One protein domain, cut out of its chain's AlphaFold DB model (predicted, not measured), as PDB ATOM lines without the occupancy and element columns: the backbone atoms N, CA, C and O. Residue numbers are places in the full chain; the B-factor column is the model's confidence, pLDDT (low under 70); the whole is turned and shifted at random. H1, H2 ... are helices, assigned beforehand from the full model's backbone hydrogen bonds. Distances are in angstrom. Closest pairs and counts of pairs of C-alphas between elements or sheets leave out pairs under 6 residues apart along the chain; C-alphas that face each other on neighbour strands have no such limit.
ATOM      1  N   GLN A 466     -27.090 -49.190  19.018       93.50
ATOM      2  CA  GLN A 466     -26.721 -48.514  20.256       93.50
ATOM      3  C   GLN A 466     -25.278 -48.843  20.635       93.50
ATOM      4  O   GLN A 466     -24.492 -47.928  20.885       93.50
ATOM      5  N   ASN A 467     -24.896 -50.119  20.616       92.69
ATOM      6  CA  ASN A 467     -23.520 -50.518  20.891       92.69
ATOM      7  C   ASN A 467     -22.550 -49.942  19.849       92.69
ATOM      8  O   ASN A 467     -21.549 -49.343  20.221       92.69
ATOM      9  N   MET A 468     -22.883 -49.970  18.555       94.19
ATOM     10  CA  MET A 468     -22.016 -49.377  17.524       94.19
ATOM     11  C   MET A 468     -21.696 -47.895  17.765       94.19
ATOM     12  O   MET A 468     -20.560 -47.465  17.556       94.19
ATOM     13  N   LEU A 469     -22.683 -47.107  18.200       96.00
ATOM     14  CA  LEU A 469     -22.501 -45.679  18.474       96.00
ATOM     15  C   LEU A 469     -21.770 -45.422  19.804       96.00
ATOM     16  O   LEU A 469     -21.050 -44.427  19.930       96.00
ATOM     17  N   THR A 470     -21.952 -46.306  20.788       95.69
ATOM     18  CA  THR A 470     -21.433 -46.147  22.158       95.69
ATOM     19  C   THR A 470     -20.140 -46.900  22.437       95.69
ATOM     20  O   THR A 470     -19.523 -46.642  23.470       95.69
ATOM     21  N   HIS A 471     -19.698 -47.779  21.532       95.38
ATOM     22  CA  HIS A 471     -18.485 -48.573  21.697       95.38
ATOM     23  C   HIS A 471     -17.290 -47.670  21.989       95.38
ATOM     24  O   HIS A 471     -17.007 -46.712  21.262       95.38
ATOM     25  N   GLN A 472     -16.583 -47.997  23.066       93.00
ATOM     26  CA  GLN A 472     -15.424 -47.258  23.535       93.00
ATOM     27  C   GLN A 472     -14.145 -48.033  23.223       93.00
ATOM     28  O   GLN A 472     -14.036 -49.225  23.506       93.00
ATOM     29  N   THR A 473     -13.152 -47.338  22.676       90.56
ATOM     30  CA  THR A 473     -11.795 -47.889  22.544       90.56
ATOM     31  C   THR A 473     -11.155 -48.099  23.922       90.56
ATOM     32  O   THR A 473     -11.671 -47.651  24.948       90.56
ATOM     33  N   ASN A 474      -9.957 -48.683  23.970       86.62
ATOM     34  CA  ASN A 474      -9.170 -48.788  25.205       86.62
ATOM     35  C   ASN A 474      -8.830 -47.411  25.815       86.62
ATOM     36  O   ASN A 474      -8.521 -47.324  27.000       86.62
ATOM     37  N   LEU A 475      -8.900 -46.332  25.023       79.88
ATOM     38  CA  LEU A 475      -8.754 -44.949  25.489       79.88
ATOM     39  C   LEU A 475     -10.076 -44.341  25.981       79.88
ATOM     40  O   LEU A 475     -10.114 -43.178  26.362       79.88
ATOM     41  N   ARG A 476     -11.152 -45.132  26.013       89.69
ATOM     42  CA  ARG A 476     -12.525 -44.754  26.369       89.69
ATOM     43  C   ARG A 476     -13.221 -43.815  25.381       89.69
ATOM     44  O   ARG A 476     -14.349 -43.410  25.616       89.69
ATOM     45  N   ASP A 477     -12.609 -43.483  24.255       91.25
ATOM     46  CA  ASP A 477     -13.250 -42.637  23.247       91.25
ATOM     47  C   ASP A 477     -14.224 -43.436  22.371       91.25
ATOM     48  O   ASP A 477     -13.932 -44.573  21.992       91.25
ATOM     49  N   THR A 478     -15.360 -42.819  22.027       95.50
ATOM     50  CA  THR A 478     -16.313 -43.323  21.018       95.50
ATOM     51  C   THR A 478     -16.005 -42.754  19.632       95.50
ATOM     52  O   THR A 478     -15.236 -41.799  19.492       95.50
ATOM     53  N   VAL A 479     -16.680 -43.258  18.594       95.38
ATOM     54  CA  VAL A 479     -16.583 -42.697  17.232       95.38
ATOM     55  C   VAL A 479     -16.884 -41.189  17.187       95.38
ATOM     56  O   VAL A 479     -16.246 -40.455  16.430       95.38
ATOM     57  N   LEU A 480     -17.797 -40.701  18.039       96.69
ATOM     58  CA  LEU A 480     -18.139 -39.281  18.114       96.69
ATOM     59  C   LEU A 480     -16.997 -38.445  18.710       96.69
ATOM     60  O   LEU A 480     -16.705 -37.368  18.190       96.69
ATOM     61  N   HIS A 481     -16.319 -38.941  19.752       95.06
ATOM     62  CA  HIS A 481     -15.147 -38.268  20.324       95.06
ATOM     63  C   HIS A 481     -14.082 -38.053  19.249       95.06
ATOM     64  O   HIS A 481     -13.600 -36.934  19.061       95.06
ATOM     65  N   ASP A 482     -13.762 -39.106  18.497       90.94
ATOM     66  CA  ASP A 482     -12.739 -39.035  17.462       90.94
ATOM     67  C   ASP A 482     -13.158 -38.135  16.290       90.94
ATOM     68  O   ASP A 482     -12.337 -37.368  15.781       90.94
ATOM     69  N   ALA A 483     -14.429 -38.174  15.874       94.00
ATOM     70  CA  ALA A 483     -14.953 -37.299  14.823       94.00
ATOM     71  C   ALA A 483     -14.899 -35.811  15.228       94.00
ATOM     72  O   ALA A 483     -14.513 -34.960  14.416       94.00
ATOM     73  N   VAL A 484     -15.195 -35.493  16.495       93.75
ATOM     74  CA  VAL A 484     -15.067 -34.136  17.051       93.75
ATOM     75  C   VAL A 484     -13.600 -33.711  17.145       93.75
ATOM     76  O   VAL A 484     -13.256 -32.611  16.698       93.75
ATOM     77  N   LYS A 485     -12.701 -34.565  17.657       89.56
ATOM     78  CA  LYS A 485     -11.247 -34.297  17.699       89.56
ATOM     79  C   LYS A 485     -10.692 -34.011  16.303       89.56
ATOM     80  O   LYS A 485      -9.922 -33.069  16.140       89.56
ATOM     81  N   ALA A 486     -11.171 -34.739  15.299       85.62
ATOM     82  CA  ALA A 486     -10.813 -34.584  13.894       85.62
ATOM     83  C   ALA A 486     -11.530 -33.441  13.148       85.62
ATOM     84  O   ALA A 486     -11.260 -33.225  11.965       85.62
ATOM     85  N   SER A 487     -12.451 -32.727  13.802       91.94
ATOM     86  CA  SER A 487     -13.241 -31.643  13.205       91.94
ATOM     87  C   SER A 487     -14.061 -32.069  11.966       91.94
ATOM     88  O   SER A 487     -14.166 -31.316  11.000       91.94
ATOM     89  N   LYS A 488     -14.646 -33.278  11.966       92.12
ATOM     90  CA  LYS A 488     -15.419 -33.826  10.830       92.12
ATOM     91  C   LYS A 488     -16.921 -33.582  10.993       92.12
ATOM     92  O   LYS A 488     -17.636 -34.433  11.510       92.12
ATOM     93  N   GLY A 489     -17.378 -32.405  10.557       92.69
ATOM     94  CA  GLY A 489     -18.749 -31.919  10.767       92.69
ATOM     95  C   GLY A 489     -19.844 -32.865  10.266       92.69
ATOM     96  O   GLY A 489     -20.765 -33.154  11.022       92.69
ATOM     97  N   ASP A 490     -19.712 -33.401   9.052       93.19
ATOM     98  CA  ASP A 490     -20.737 -34.275   8.461       93.19
ATOM     99  C   ASP A 490     -20.875 -35.599   9.227       93.19
ATOM    100  O   ASP A 490     -21.986 -36.038   9.521       93.19
ATOM    101  N   SER A 491     -19.751 -36.203   9.629       95.00
ATOM    102  CA  SER A 491     -19.752 -37.401  10.476       95.00
ATOM    103  C   SER A 491     -20.357 -37.111  11.843       95.00
ATOM    104  O   SER A 491     -21.153 -37.902  12.332       95.00
ATOM    105  N   VAL A 492     -20.009 -35.977  12.460       96.81
ATOM    106  CA  VAL A 492     -20.567 -35.572  13.759       96.81
ATOM    107  C   VAL A 492     -22.079 -35.383  13.667       96.81
ATOM    108  O   VAL A 492     -22.795 -35.914  14.509       96.81
ATOM    109  N   ALA A 493     -22.568 -34.685  12.642       96.12
ATOM    110  CA  ALA A 493     -23.998 -34.489  12.430       96.12
ATOM    111  C   ALA A 493     -24.730 -35.828  12.262       96.12
ATOM    112  O   ALA A 493     -25.716 -36.067  12.951       96.12
ATOM    113  N   GLN A 494     -24.203 -36.717  11.413       97.56
ATOM    114  CA  GLN A 494     -24.820 -38.015  11.151       97.56
ATOM    115  C   GLN A 494     -24.834 -38.926  12.387       97.56
ATOM    116  O   GLN A 494     -25.830 -39.593  12.654       97.56
ATOM    117  N   LEU A 495     -23.737 -38.958  13.150       97.38
ATOM    118  CA  LEU A 495     -23.639 -39.756  14.373       97.38
ATOM    119  C   LEU A 495     -24.607 -39.259  15.450       97.38
ATOM    120  O   LEU A 495     -25.183 -40.075  16.160       97.38
ATOM    121  N   LEU A 496     -24.786 -37.941  15.578       96.56
ATOM    122  CA  LEU A 496     -25.726 -37.356  16.535       96.56
ATOM    123  C   LEU A 496     -27.181 -37.617  16.152       96.56
ATOM    124  O   LEU A 496     -27.969 -37.960  17.027       96.56
ATOM    125  N   GLU A 497     -27.517 -37.519  14.866       96.12
ATOM    126  CA  GLU A 497     -28.831 -37.910  14.343       96.12
ATOM    127  C   GLU A 497     -29.148 -39.368  14.706       96.12
ATOM    128  O   GLU A 497     -30.156 -39.637  15.358       96.12
ATOM    129  N   TRP A 498     -28.228 -40.296  14.418       97.06
ATOM    130  CA  TRP A 498     -28.386 -41.700  14.807       97.06
ATOM    131  C   TRP A 498     -28.399 -41.924  16.317       97.06
ATOM    132  O   TRP A 498     -29.083 -42.828  16.788       97.06
ATOM    133  N   GLY A 499     -27.671 -41.113  17.088       95.69
ATOM    134  CA  GLY A 499     -27.735 -41.128  18.548       95.69
ATOM    135  C   GLY A 499     -29.149 -40.843  19.046       95.69
ATOM    136  O   GLY A 499     -29.680 -41.610  19.845       95.69
ATOM    137  N   VAL A 500     -29.791 -39.798  18.515       94.00
ATOM    138  CA  VAL A 500     -31.183 -39.455  18.846       94.00
ATOM    139  C   VAL A 500     -32.140 -40.574  18.429       94.00
ATOM    140  O   VAL A 500     -32.961 -40.993  19.242       94.00
ATOM    141  N   GLU A 501     -32.011 -41.101  17.209       93.31
ATOM    142  CA  GLU A 501     -32.844 -42.210  16.713       93.31
ATOM    143  C   GLU A 501     -32.706 -43.485  17.556       93.31
ATOM    144  O   GLU A 501     -33.692 -44.175  17.809       93.31
ATOM    145  N   ALA A 502     -31.490 -43.793  18.013       92.31
ATOM    146  CA  ALA A 502     -31.201 -44.950  18.854       92.31
ATOM    147  C   ALA A 502     -31.516 -44.717  20.346       92.31
ATOM    148  O   ALA A 502     -31.305 -45.619  21.153       92.31
ATOM    149  N   GLY A 503     -31.995 -43.527  20.732       91.88
ATOM    150  CA  GLY A 503     -32.297 -43.189  22.127       91.88
ATOM    151  C   GLY A 503     -31.057 -43.039  23.018       91.88
ATOM    152  O   GLY A 503     -31.122 -43.291  24.219       91.88
ATOM    153  N   VAL A 504     -29.916 -42.646  22.443       93.06
ATOM    154  CA  VAL A 504     -28.628 -42.510  23.131       93.06
ATOM    155  C   VAL A 504     -28.131 -41.071  23.066       93.06
ATOM    156  O   VAL A 504     -27.823 -40.550  21.993       93.06
ATOM    157  N   ASN A 505     -27.914 -40.451  24.228       92.75
ATOM    158  CA  ASN A 505     -27.228 -39.165  24.270       92.75
ATOM    159  C   ASN A 505     -25.705 -39.339  24.152       92.75
ATOM    160  O   ASN A 505     -24.988 -39.478  25.145       92.75
ATOM    161  N   LEU A 506     -25.197 -39.309  22.919       94.31
ATOM    162  CA  LEU A 506     -23.763 -39.447  22.655       94.31
ATOM    163  C   LEU A 506     -22.929 -38.273  23.193       94.31
ATOM    164  O   LEU A 506     -21.724 -38.434  23.389       94.31
ATOM    165  N   LEU A 507     -23.543 -37.111  23.440       93.69
ATOM    166  CA  LEU A 507     -22.857 -35.927  23.963       93.69
ATOM    167  C   LEU A 507     -22.480 -36.055  25.441       93.69
ATOM    168  O   LEU A 507     -21.569 -35.353  25.865       93.69
ATOM    169  N   ASP A 508     -23.120 -36.950  26.195       91.25
ATOM    170  CA  ASP A 508     -22.873 -37.121  27.635       91.25
ATOM    171  C   ASP A 508     -21.843 -38.216  27.941       91.25
ATOM    172  O   ASP A 508     -21.372 -38.355  29.077       91.25
ATOM    173  N   ILE A 509     -21.474 -39.013  26.935       93.31
ATOM    174  CA  ILE A 509     -20.523 -40.108  27.109       93.31
ATOM    175  C   ILE A 509     -19.150 -39.516  27.404       93.31
ATOM    176  O   ILE A 509     -18.617 -38.733  26.626       93.31
ATOM    177  N   LYS A 510     -18.557 -39.915  28.529       93.38
ATOM    178  CA  LYS A 510     -17.218 -39.475  28.923       93.38
ATOM    179  C   LYS A 510     -16.149 -40.358  28.290       93.38
ATOM    180  O   LYS A 510     -16.132 -41.569  28.530       93.38
ATOM    181  N   GLY A 511     -15.251 -39.731  27.541       89.75
ATOM    182  CA  GLY A 511     -14.096 -40.361  26.918       89.75
ATOM    183  C   GLY A 511     -12.835 -40.303  27.771       89.75
ATOM    184  O   GLY A 511     -12.880 -40.320  29.009       89.75
ATOM    185  N   TYR A 512     -11.687 -40.231  27.096       78.25
ATOM    186  CA  TYR A 512     -10.384 -40.059  27.737       78.25
ATOM    187  C   TYR A 512     -10.360 -38.789  28.616       78.25
ATOM    188  O   TYR A 512     -10.928 -37.760  28.247       78.25
ATOM    189  N   GLU A 513      -9.735 -38.857  29.800       80.19
ATOM    190  CA  GLU A 513      -9.717 -37.781  30.823       80.19
ATOM    191  C   GLU A 513     -11.095 -37.356  31.368       80.19
ATOM    192  O   GLU A 513     -11.207 -36.353  32.070       80.19
ATOM    193  N   GLY A 514     -12.161 -38.107  31.076       87.88
ATOM    194  CA  GLY A 514     -13.510 -37.769  31.527       87.88
ATOM    195  C   GLY A 514     -14.170 -36.627  30.746       87.88
ATOM    196  O   GLY A 514     -15.229 -36.160  31.167       87.88
ATOM    197  N   LYS A 515     -13.566 -36.198  29.630       91.56
ATOM    198  CA  LYS A 515     -14.111 -35.179  28.724       91.56
ATOM    199  C   LYS A 515     -15.189 -35.778  27.832       91.56
ATOM    200  O   LYS A 515     -15.024 -36.879  27.312       91.56
ATOM    201  N   THR A 516     -16.267 -35.038  27.636       94.62
ATOM    202  CA  THR A 516     -17.321 -35.378  26.674       94.62
ATOM    203  C   THR A 516     -16.960 -34.906  25.260       94.62
ATOM    204  O   THR A 516     -16.089 -34.039  25.107       94.62
ATOM    205  N   PRO A 517     -17.649 -35.371  24.197       94.25
ATOM    206  CA  PRO A 517     -17.501 -34.781  22.869       94.25
ATOM    207  C   PRO A 517     -17.762 -33.273  22.891       94.25
ATOM    208  O   PRO A 517     -17.092 -32.513  22.194       94.25
ATOM    209  N   TRP A 518     -18.705 -32.820  23.720       93.44
ATOM    210  CA  TRP A 518     -19.022 -31.404  23.875       93.44
ATOM    211  C   TRP A 518     -17.839 -30.602  24.431       93.44
ATOM    212  O   TRP A 518     -17.501 -29.537  23.900       93.44
ATOM    213  N   ASP A 519     -17.157 -31.125  25.451       92.69
ATOM    214  CA  ASP A 519     -15.962 -30.501  26.035       92.69
ATOM    215  C   ASP A 519     -14.819 -30.418  25.019       92.69
ATOM    216  O   ASP A 519     -14.159 -29.382  24.900       92.69
ATOM    217  N   LEU A 520     -14.641 -31.472  24.215       90.38
ATOM    218  CA  LEU A 520     -13.642 -31.532  23.139       90.38
ATOM    219  C   LEU A 520     -13.891 -30.510  22.015       90.38
ATOM    220  O   LEU A 520     -12.976 -30.198  21.253       90.38
ATOM    221  N   ALA A 521     -15.108 -29.972  21.912       91.00
ATOM    222  CA  ALA A 521     -15.469 -28.925  20.961       91.00
ATOM    223  C   ALA A 521     -15.346 -27.494  21.528       91.00
ATOM    224  O   ALA A 521     -15.716 -26.549  20.837       91.00
ATOM    225  N   SER A 522     -14.860 -27.307  22.763       87.12
ATOM    226  CA  SER A 522     -14.775 -25.994  23.437       87.12
ATOM    227  C   SER A 522     -14.076 -24.905  22.612       87.12
ATOM    228  O   SER A 522     -14.579 -23.788  22.530       87.12
ATOM    229  N   GLU A 523     -12.987 -25.241  21.923       86.44
ATOM    230  CA  GLU A 523     -12.226 -24.316  21.067       86.44
ATOM    231  C   GLU A 523     -12.613 -24.407  19.576       86.44
ATOM    232  O   GLU A 523     -11.888 -23.939  18.699       86.44
ATOM    233  N   LYS A 524     -13.756 -25.031  19.251       89.94
ATOM    234  CA  LYS A 524     -14.189 -25.310  17.870       89.94
ATOM    235  C   LYS A 524     -15.596 -24.756  17.598       89.94
ATOM    236  O   LYS A 524     -16.557 -25.529  17.572       89.94
ATOM    237  N   PRO A 525     -15.743 -23.445  17.317       87.25
ATOM    238  CA  PRO A 525     -17.052 -22.796  17.169       87.25
ATOM    239  C   PRO A 525     -17.956 -23.445  16.112       87.25
ATOM    240  O   PRO A 525     -19.144 -23.656  16.344       87.25
ATOM    241  N   GLY A 526     -17.386 -23.830  14.965       88.31
ATOM    242  CA  GLY A 526     -18.133 -24.524  13.911       88.31
ATOM    243  C   GLY A 526     -18.664 -25.889  14.357       88.31
ATOM    244  O   GLY A 526     -19.779 -26.254  14.000       88.31
ATOM    245  N   MET A 527     -17.906 -26.610  15.188       91.38
ATOM    246  CA  MET A 527     -18.329 -27.909  15.708       91.38
ATOM    247  C   MET A 527     -19.413 -27.757  16.776       91.38
ATOM    248  O   MET A 527     -20.412 -28.469  16.736       91.38
ATOM    249  N   ARG A 528     -19.278 -26.763  17.664       92.56
ATOM    250  CA  ARG A 528     -20.322 -26.411  18.638       92.56
ATOM    251  C   ARG A 528     -21.653 -26.119  17.956       92.56
ATOM    252  O   ARG A 528     -22.651 -26.711  18.339       92.56
ATOM    253  N   LYS A 529     -21.651 -25.329  16.879       92.25
ATOM    254  CA  LYS A 529     -22.868 -25.019  16.110       92.25
ATOM    255  C   LYS A 529     -23.545 -26.259  15.510       92.25
ATOM    256  O   LYS A 529     -24.768 -26.303  15.407       92.25
ATOM    257  N   VAL A 530     -22.771 -27.261  15.081       92.62
ATOM    258  CA  VAL A 530     -23.327 -28.537  14.596       92.62
ATOM    259  C   VAL A 530     -23.951 -29.317  15.752       92.62
ATOM    260  O   VAL A 530     -25.077 -29.790  15.628       92.62
ATOM    261  N   MET A 531     -23.240 -29.414  16.877       93.62
ATOM    262  CA  MET A 531     -23.649 -30.201  18.043       93.62
ATOM    263  C   MET A 531     -24.823 -29.578  18.810       93.62
ATOM    264  O   MET A 531     -25.636 -30.309  19.365       93.62
ATOM    265  N   GLU A 532     -24.950 -28.247  18.817       92.06
ATOM    266  CA  GLU A 532     -26.037 -27.502  19.475       92.06
ATOM    267  C   GLU A 532     -27.425 -27.945  19.017       92.06
ATOM    268  O   GLU A 532     -28.340 -28.000  19.831       92.06
ATOM    269  N   LYS A 533     -27.574 -28.320  17.743       89.56
ATOM    270  CA  LYS A 533     -28.851 -28.784  17.181       89.56
ATOM    271  C   LYS A 533     -29.375 -30.072  17.820       89.56
ATOM    272  O   LYS A 533     -30.563 -30.351  17.713       89.56
ATOM    273  N   TYR A 534     -28.489 -30.852  18.433       87.56
ATOM    274  CA  TYR A 534     -28.775 -32.178  18.980       87.56
ATOM    275  C   TYR A 534     -28.606 -32.232  20.500       87.56
ATOM    276  O   TYR A 534     -28.696 -33.303  21.095       87.56
ATOM    277  N   LYS A 535     -28.332 -31.088  21.134       79.75
ATOM    278  CA  LYS A 535     -28.257 -30.981  22.585       79.75
ATOM    279  C   LYS A 535     -29.683 -30.921  23.134       79.75
ATOM    280  O   LYS A 535     -30.375 -29.935  22.890       79.75
ATOM    281  N   GLN A 536     -30.110 -31.990  23.802       64.31
ATOM    282  CA  GLN A 536     -31.418 -32.080  24.457       64.31
ATOM    283  C   GLN A 536     -31.406 -31.424  25.835       64.31
ATOM    284  O   GLN A 536     -30.351 -31.493  26.512       64.31
TER     285      GLN A 536
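This is residues 466 to 536 of the 536 residues of the protein "Protein kinase domain-containing protein" of Vitrella brassicaformis (strain CCMP3155) (UniProt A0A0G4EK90). A small compact body of short helices is built on a helical hairpin, H2 folded back along the longest helix, H3. H5 lies beside H3 and runs the same way, H1 is at the opposite side of the body from H5, and the short H4 packs on H2 after a long loop, residues 502 to 516. The printed part has 71 residues with five named helices, H1 to H5 in chain order, and no named strand; the class is all helix. The radius of gyration of the C-alphas is 10.7 A, and the spans are 28 by 27 by 19 A.

H3, residues 489 to 501, is 18.4 A long, from C-alpha 489 at (-18.749, -31.919, 10.767). H2 is residues 479 to 485, 10.0 A; H5 is residues 525 to 532, 10.4 A, ending at C-alpha 532 at (-26.037, -27.502, 19.475). H1, residues 466 to 470, 6.1 A, begins at C-alpha 466 at (-26.721, -48.514, 20.256). H4, residues 517 to 520, is 5.1 A.

H2 and H3 are the hub, touching three helices each. Their hairpin runs opposite ways at a steep tilt of 35.2 degrees, only just past shallow; the closest C-alphas, Ala 483 and Val 492, are 6.0 A apart. H5 touches H3 at a shallow tilt of 13 degrees, closest at C-alphas Ala 493 and Val 530, 6.4 A. H4 touches H2, closest at C-alphas His 481 and Pro 517, 4.9 A. H1 touches H3 at residues 495 to 499 alone, closest at C-alphas Leu 469 and Gly 499, 6.9 A. H1 and H2 only just touch, with 3 pairs of C-alphas within 8 A, the closest being Leu 469 and Val 479, 6.7 A. H1 is apart from H4 and H5. Every O i to N i+4 pair is within hydrogen-bond range in H1, H2, H3 and H5; H4 is too short for one.

The farthest C-alphas, Asn 474 and Lys 533, are 29.2 A apart. The printed part has no cut; the link from H3 to H4 is long. Mean pLDDT of the printed part is 91.5; residue 536, the chain's last, is under 70.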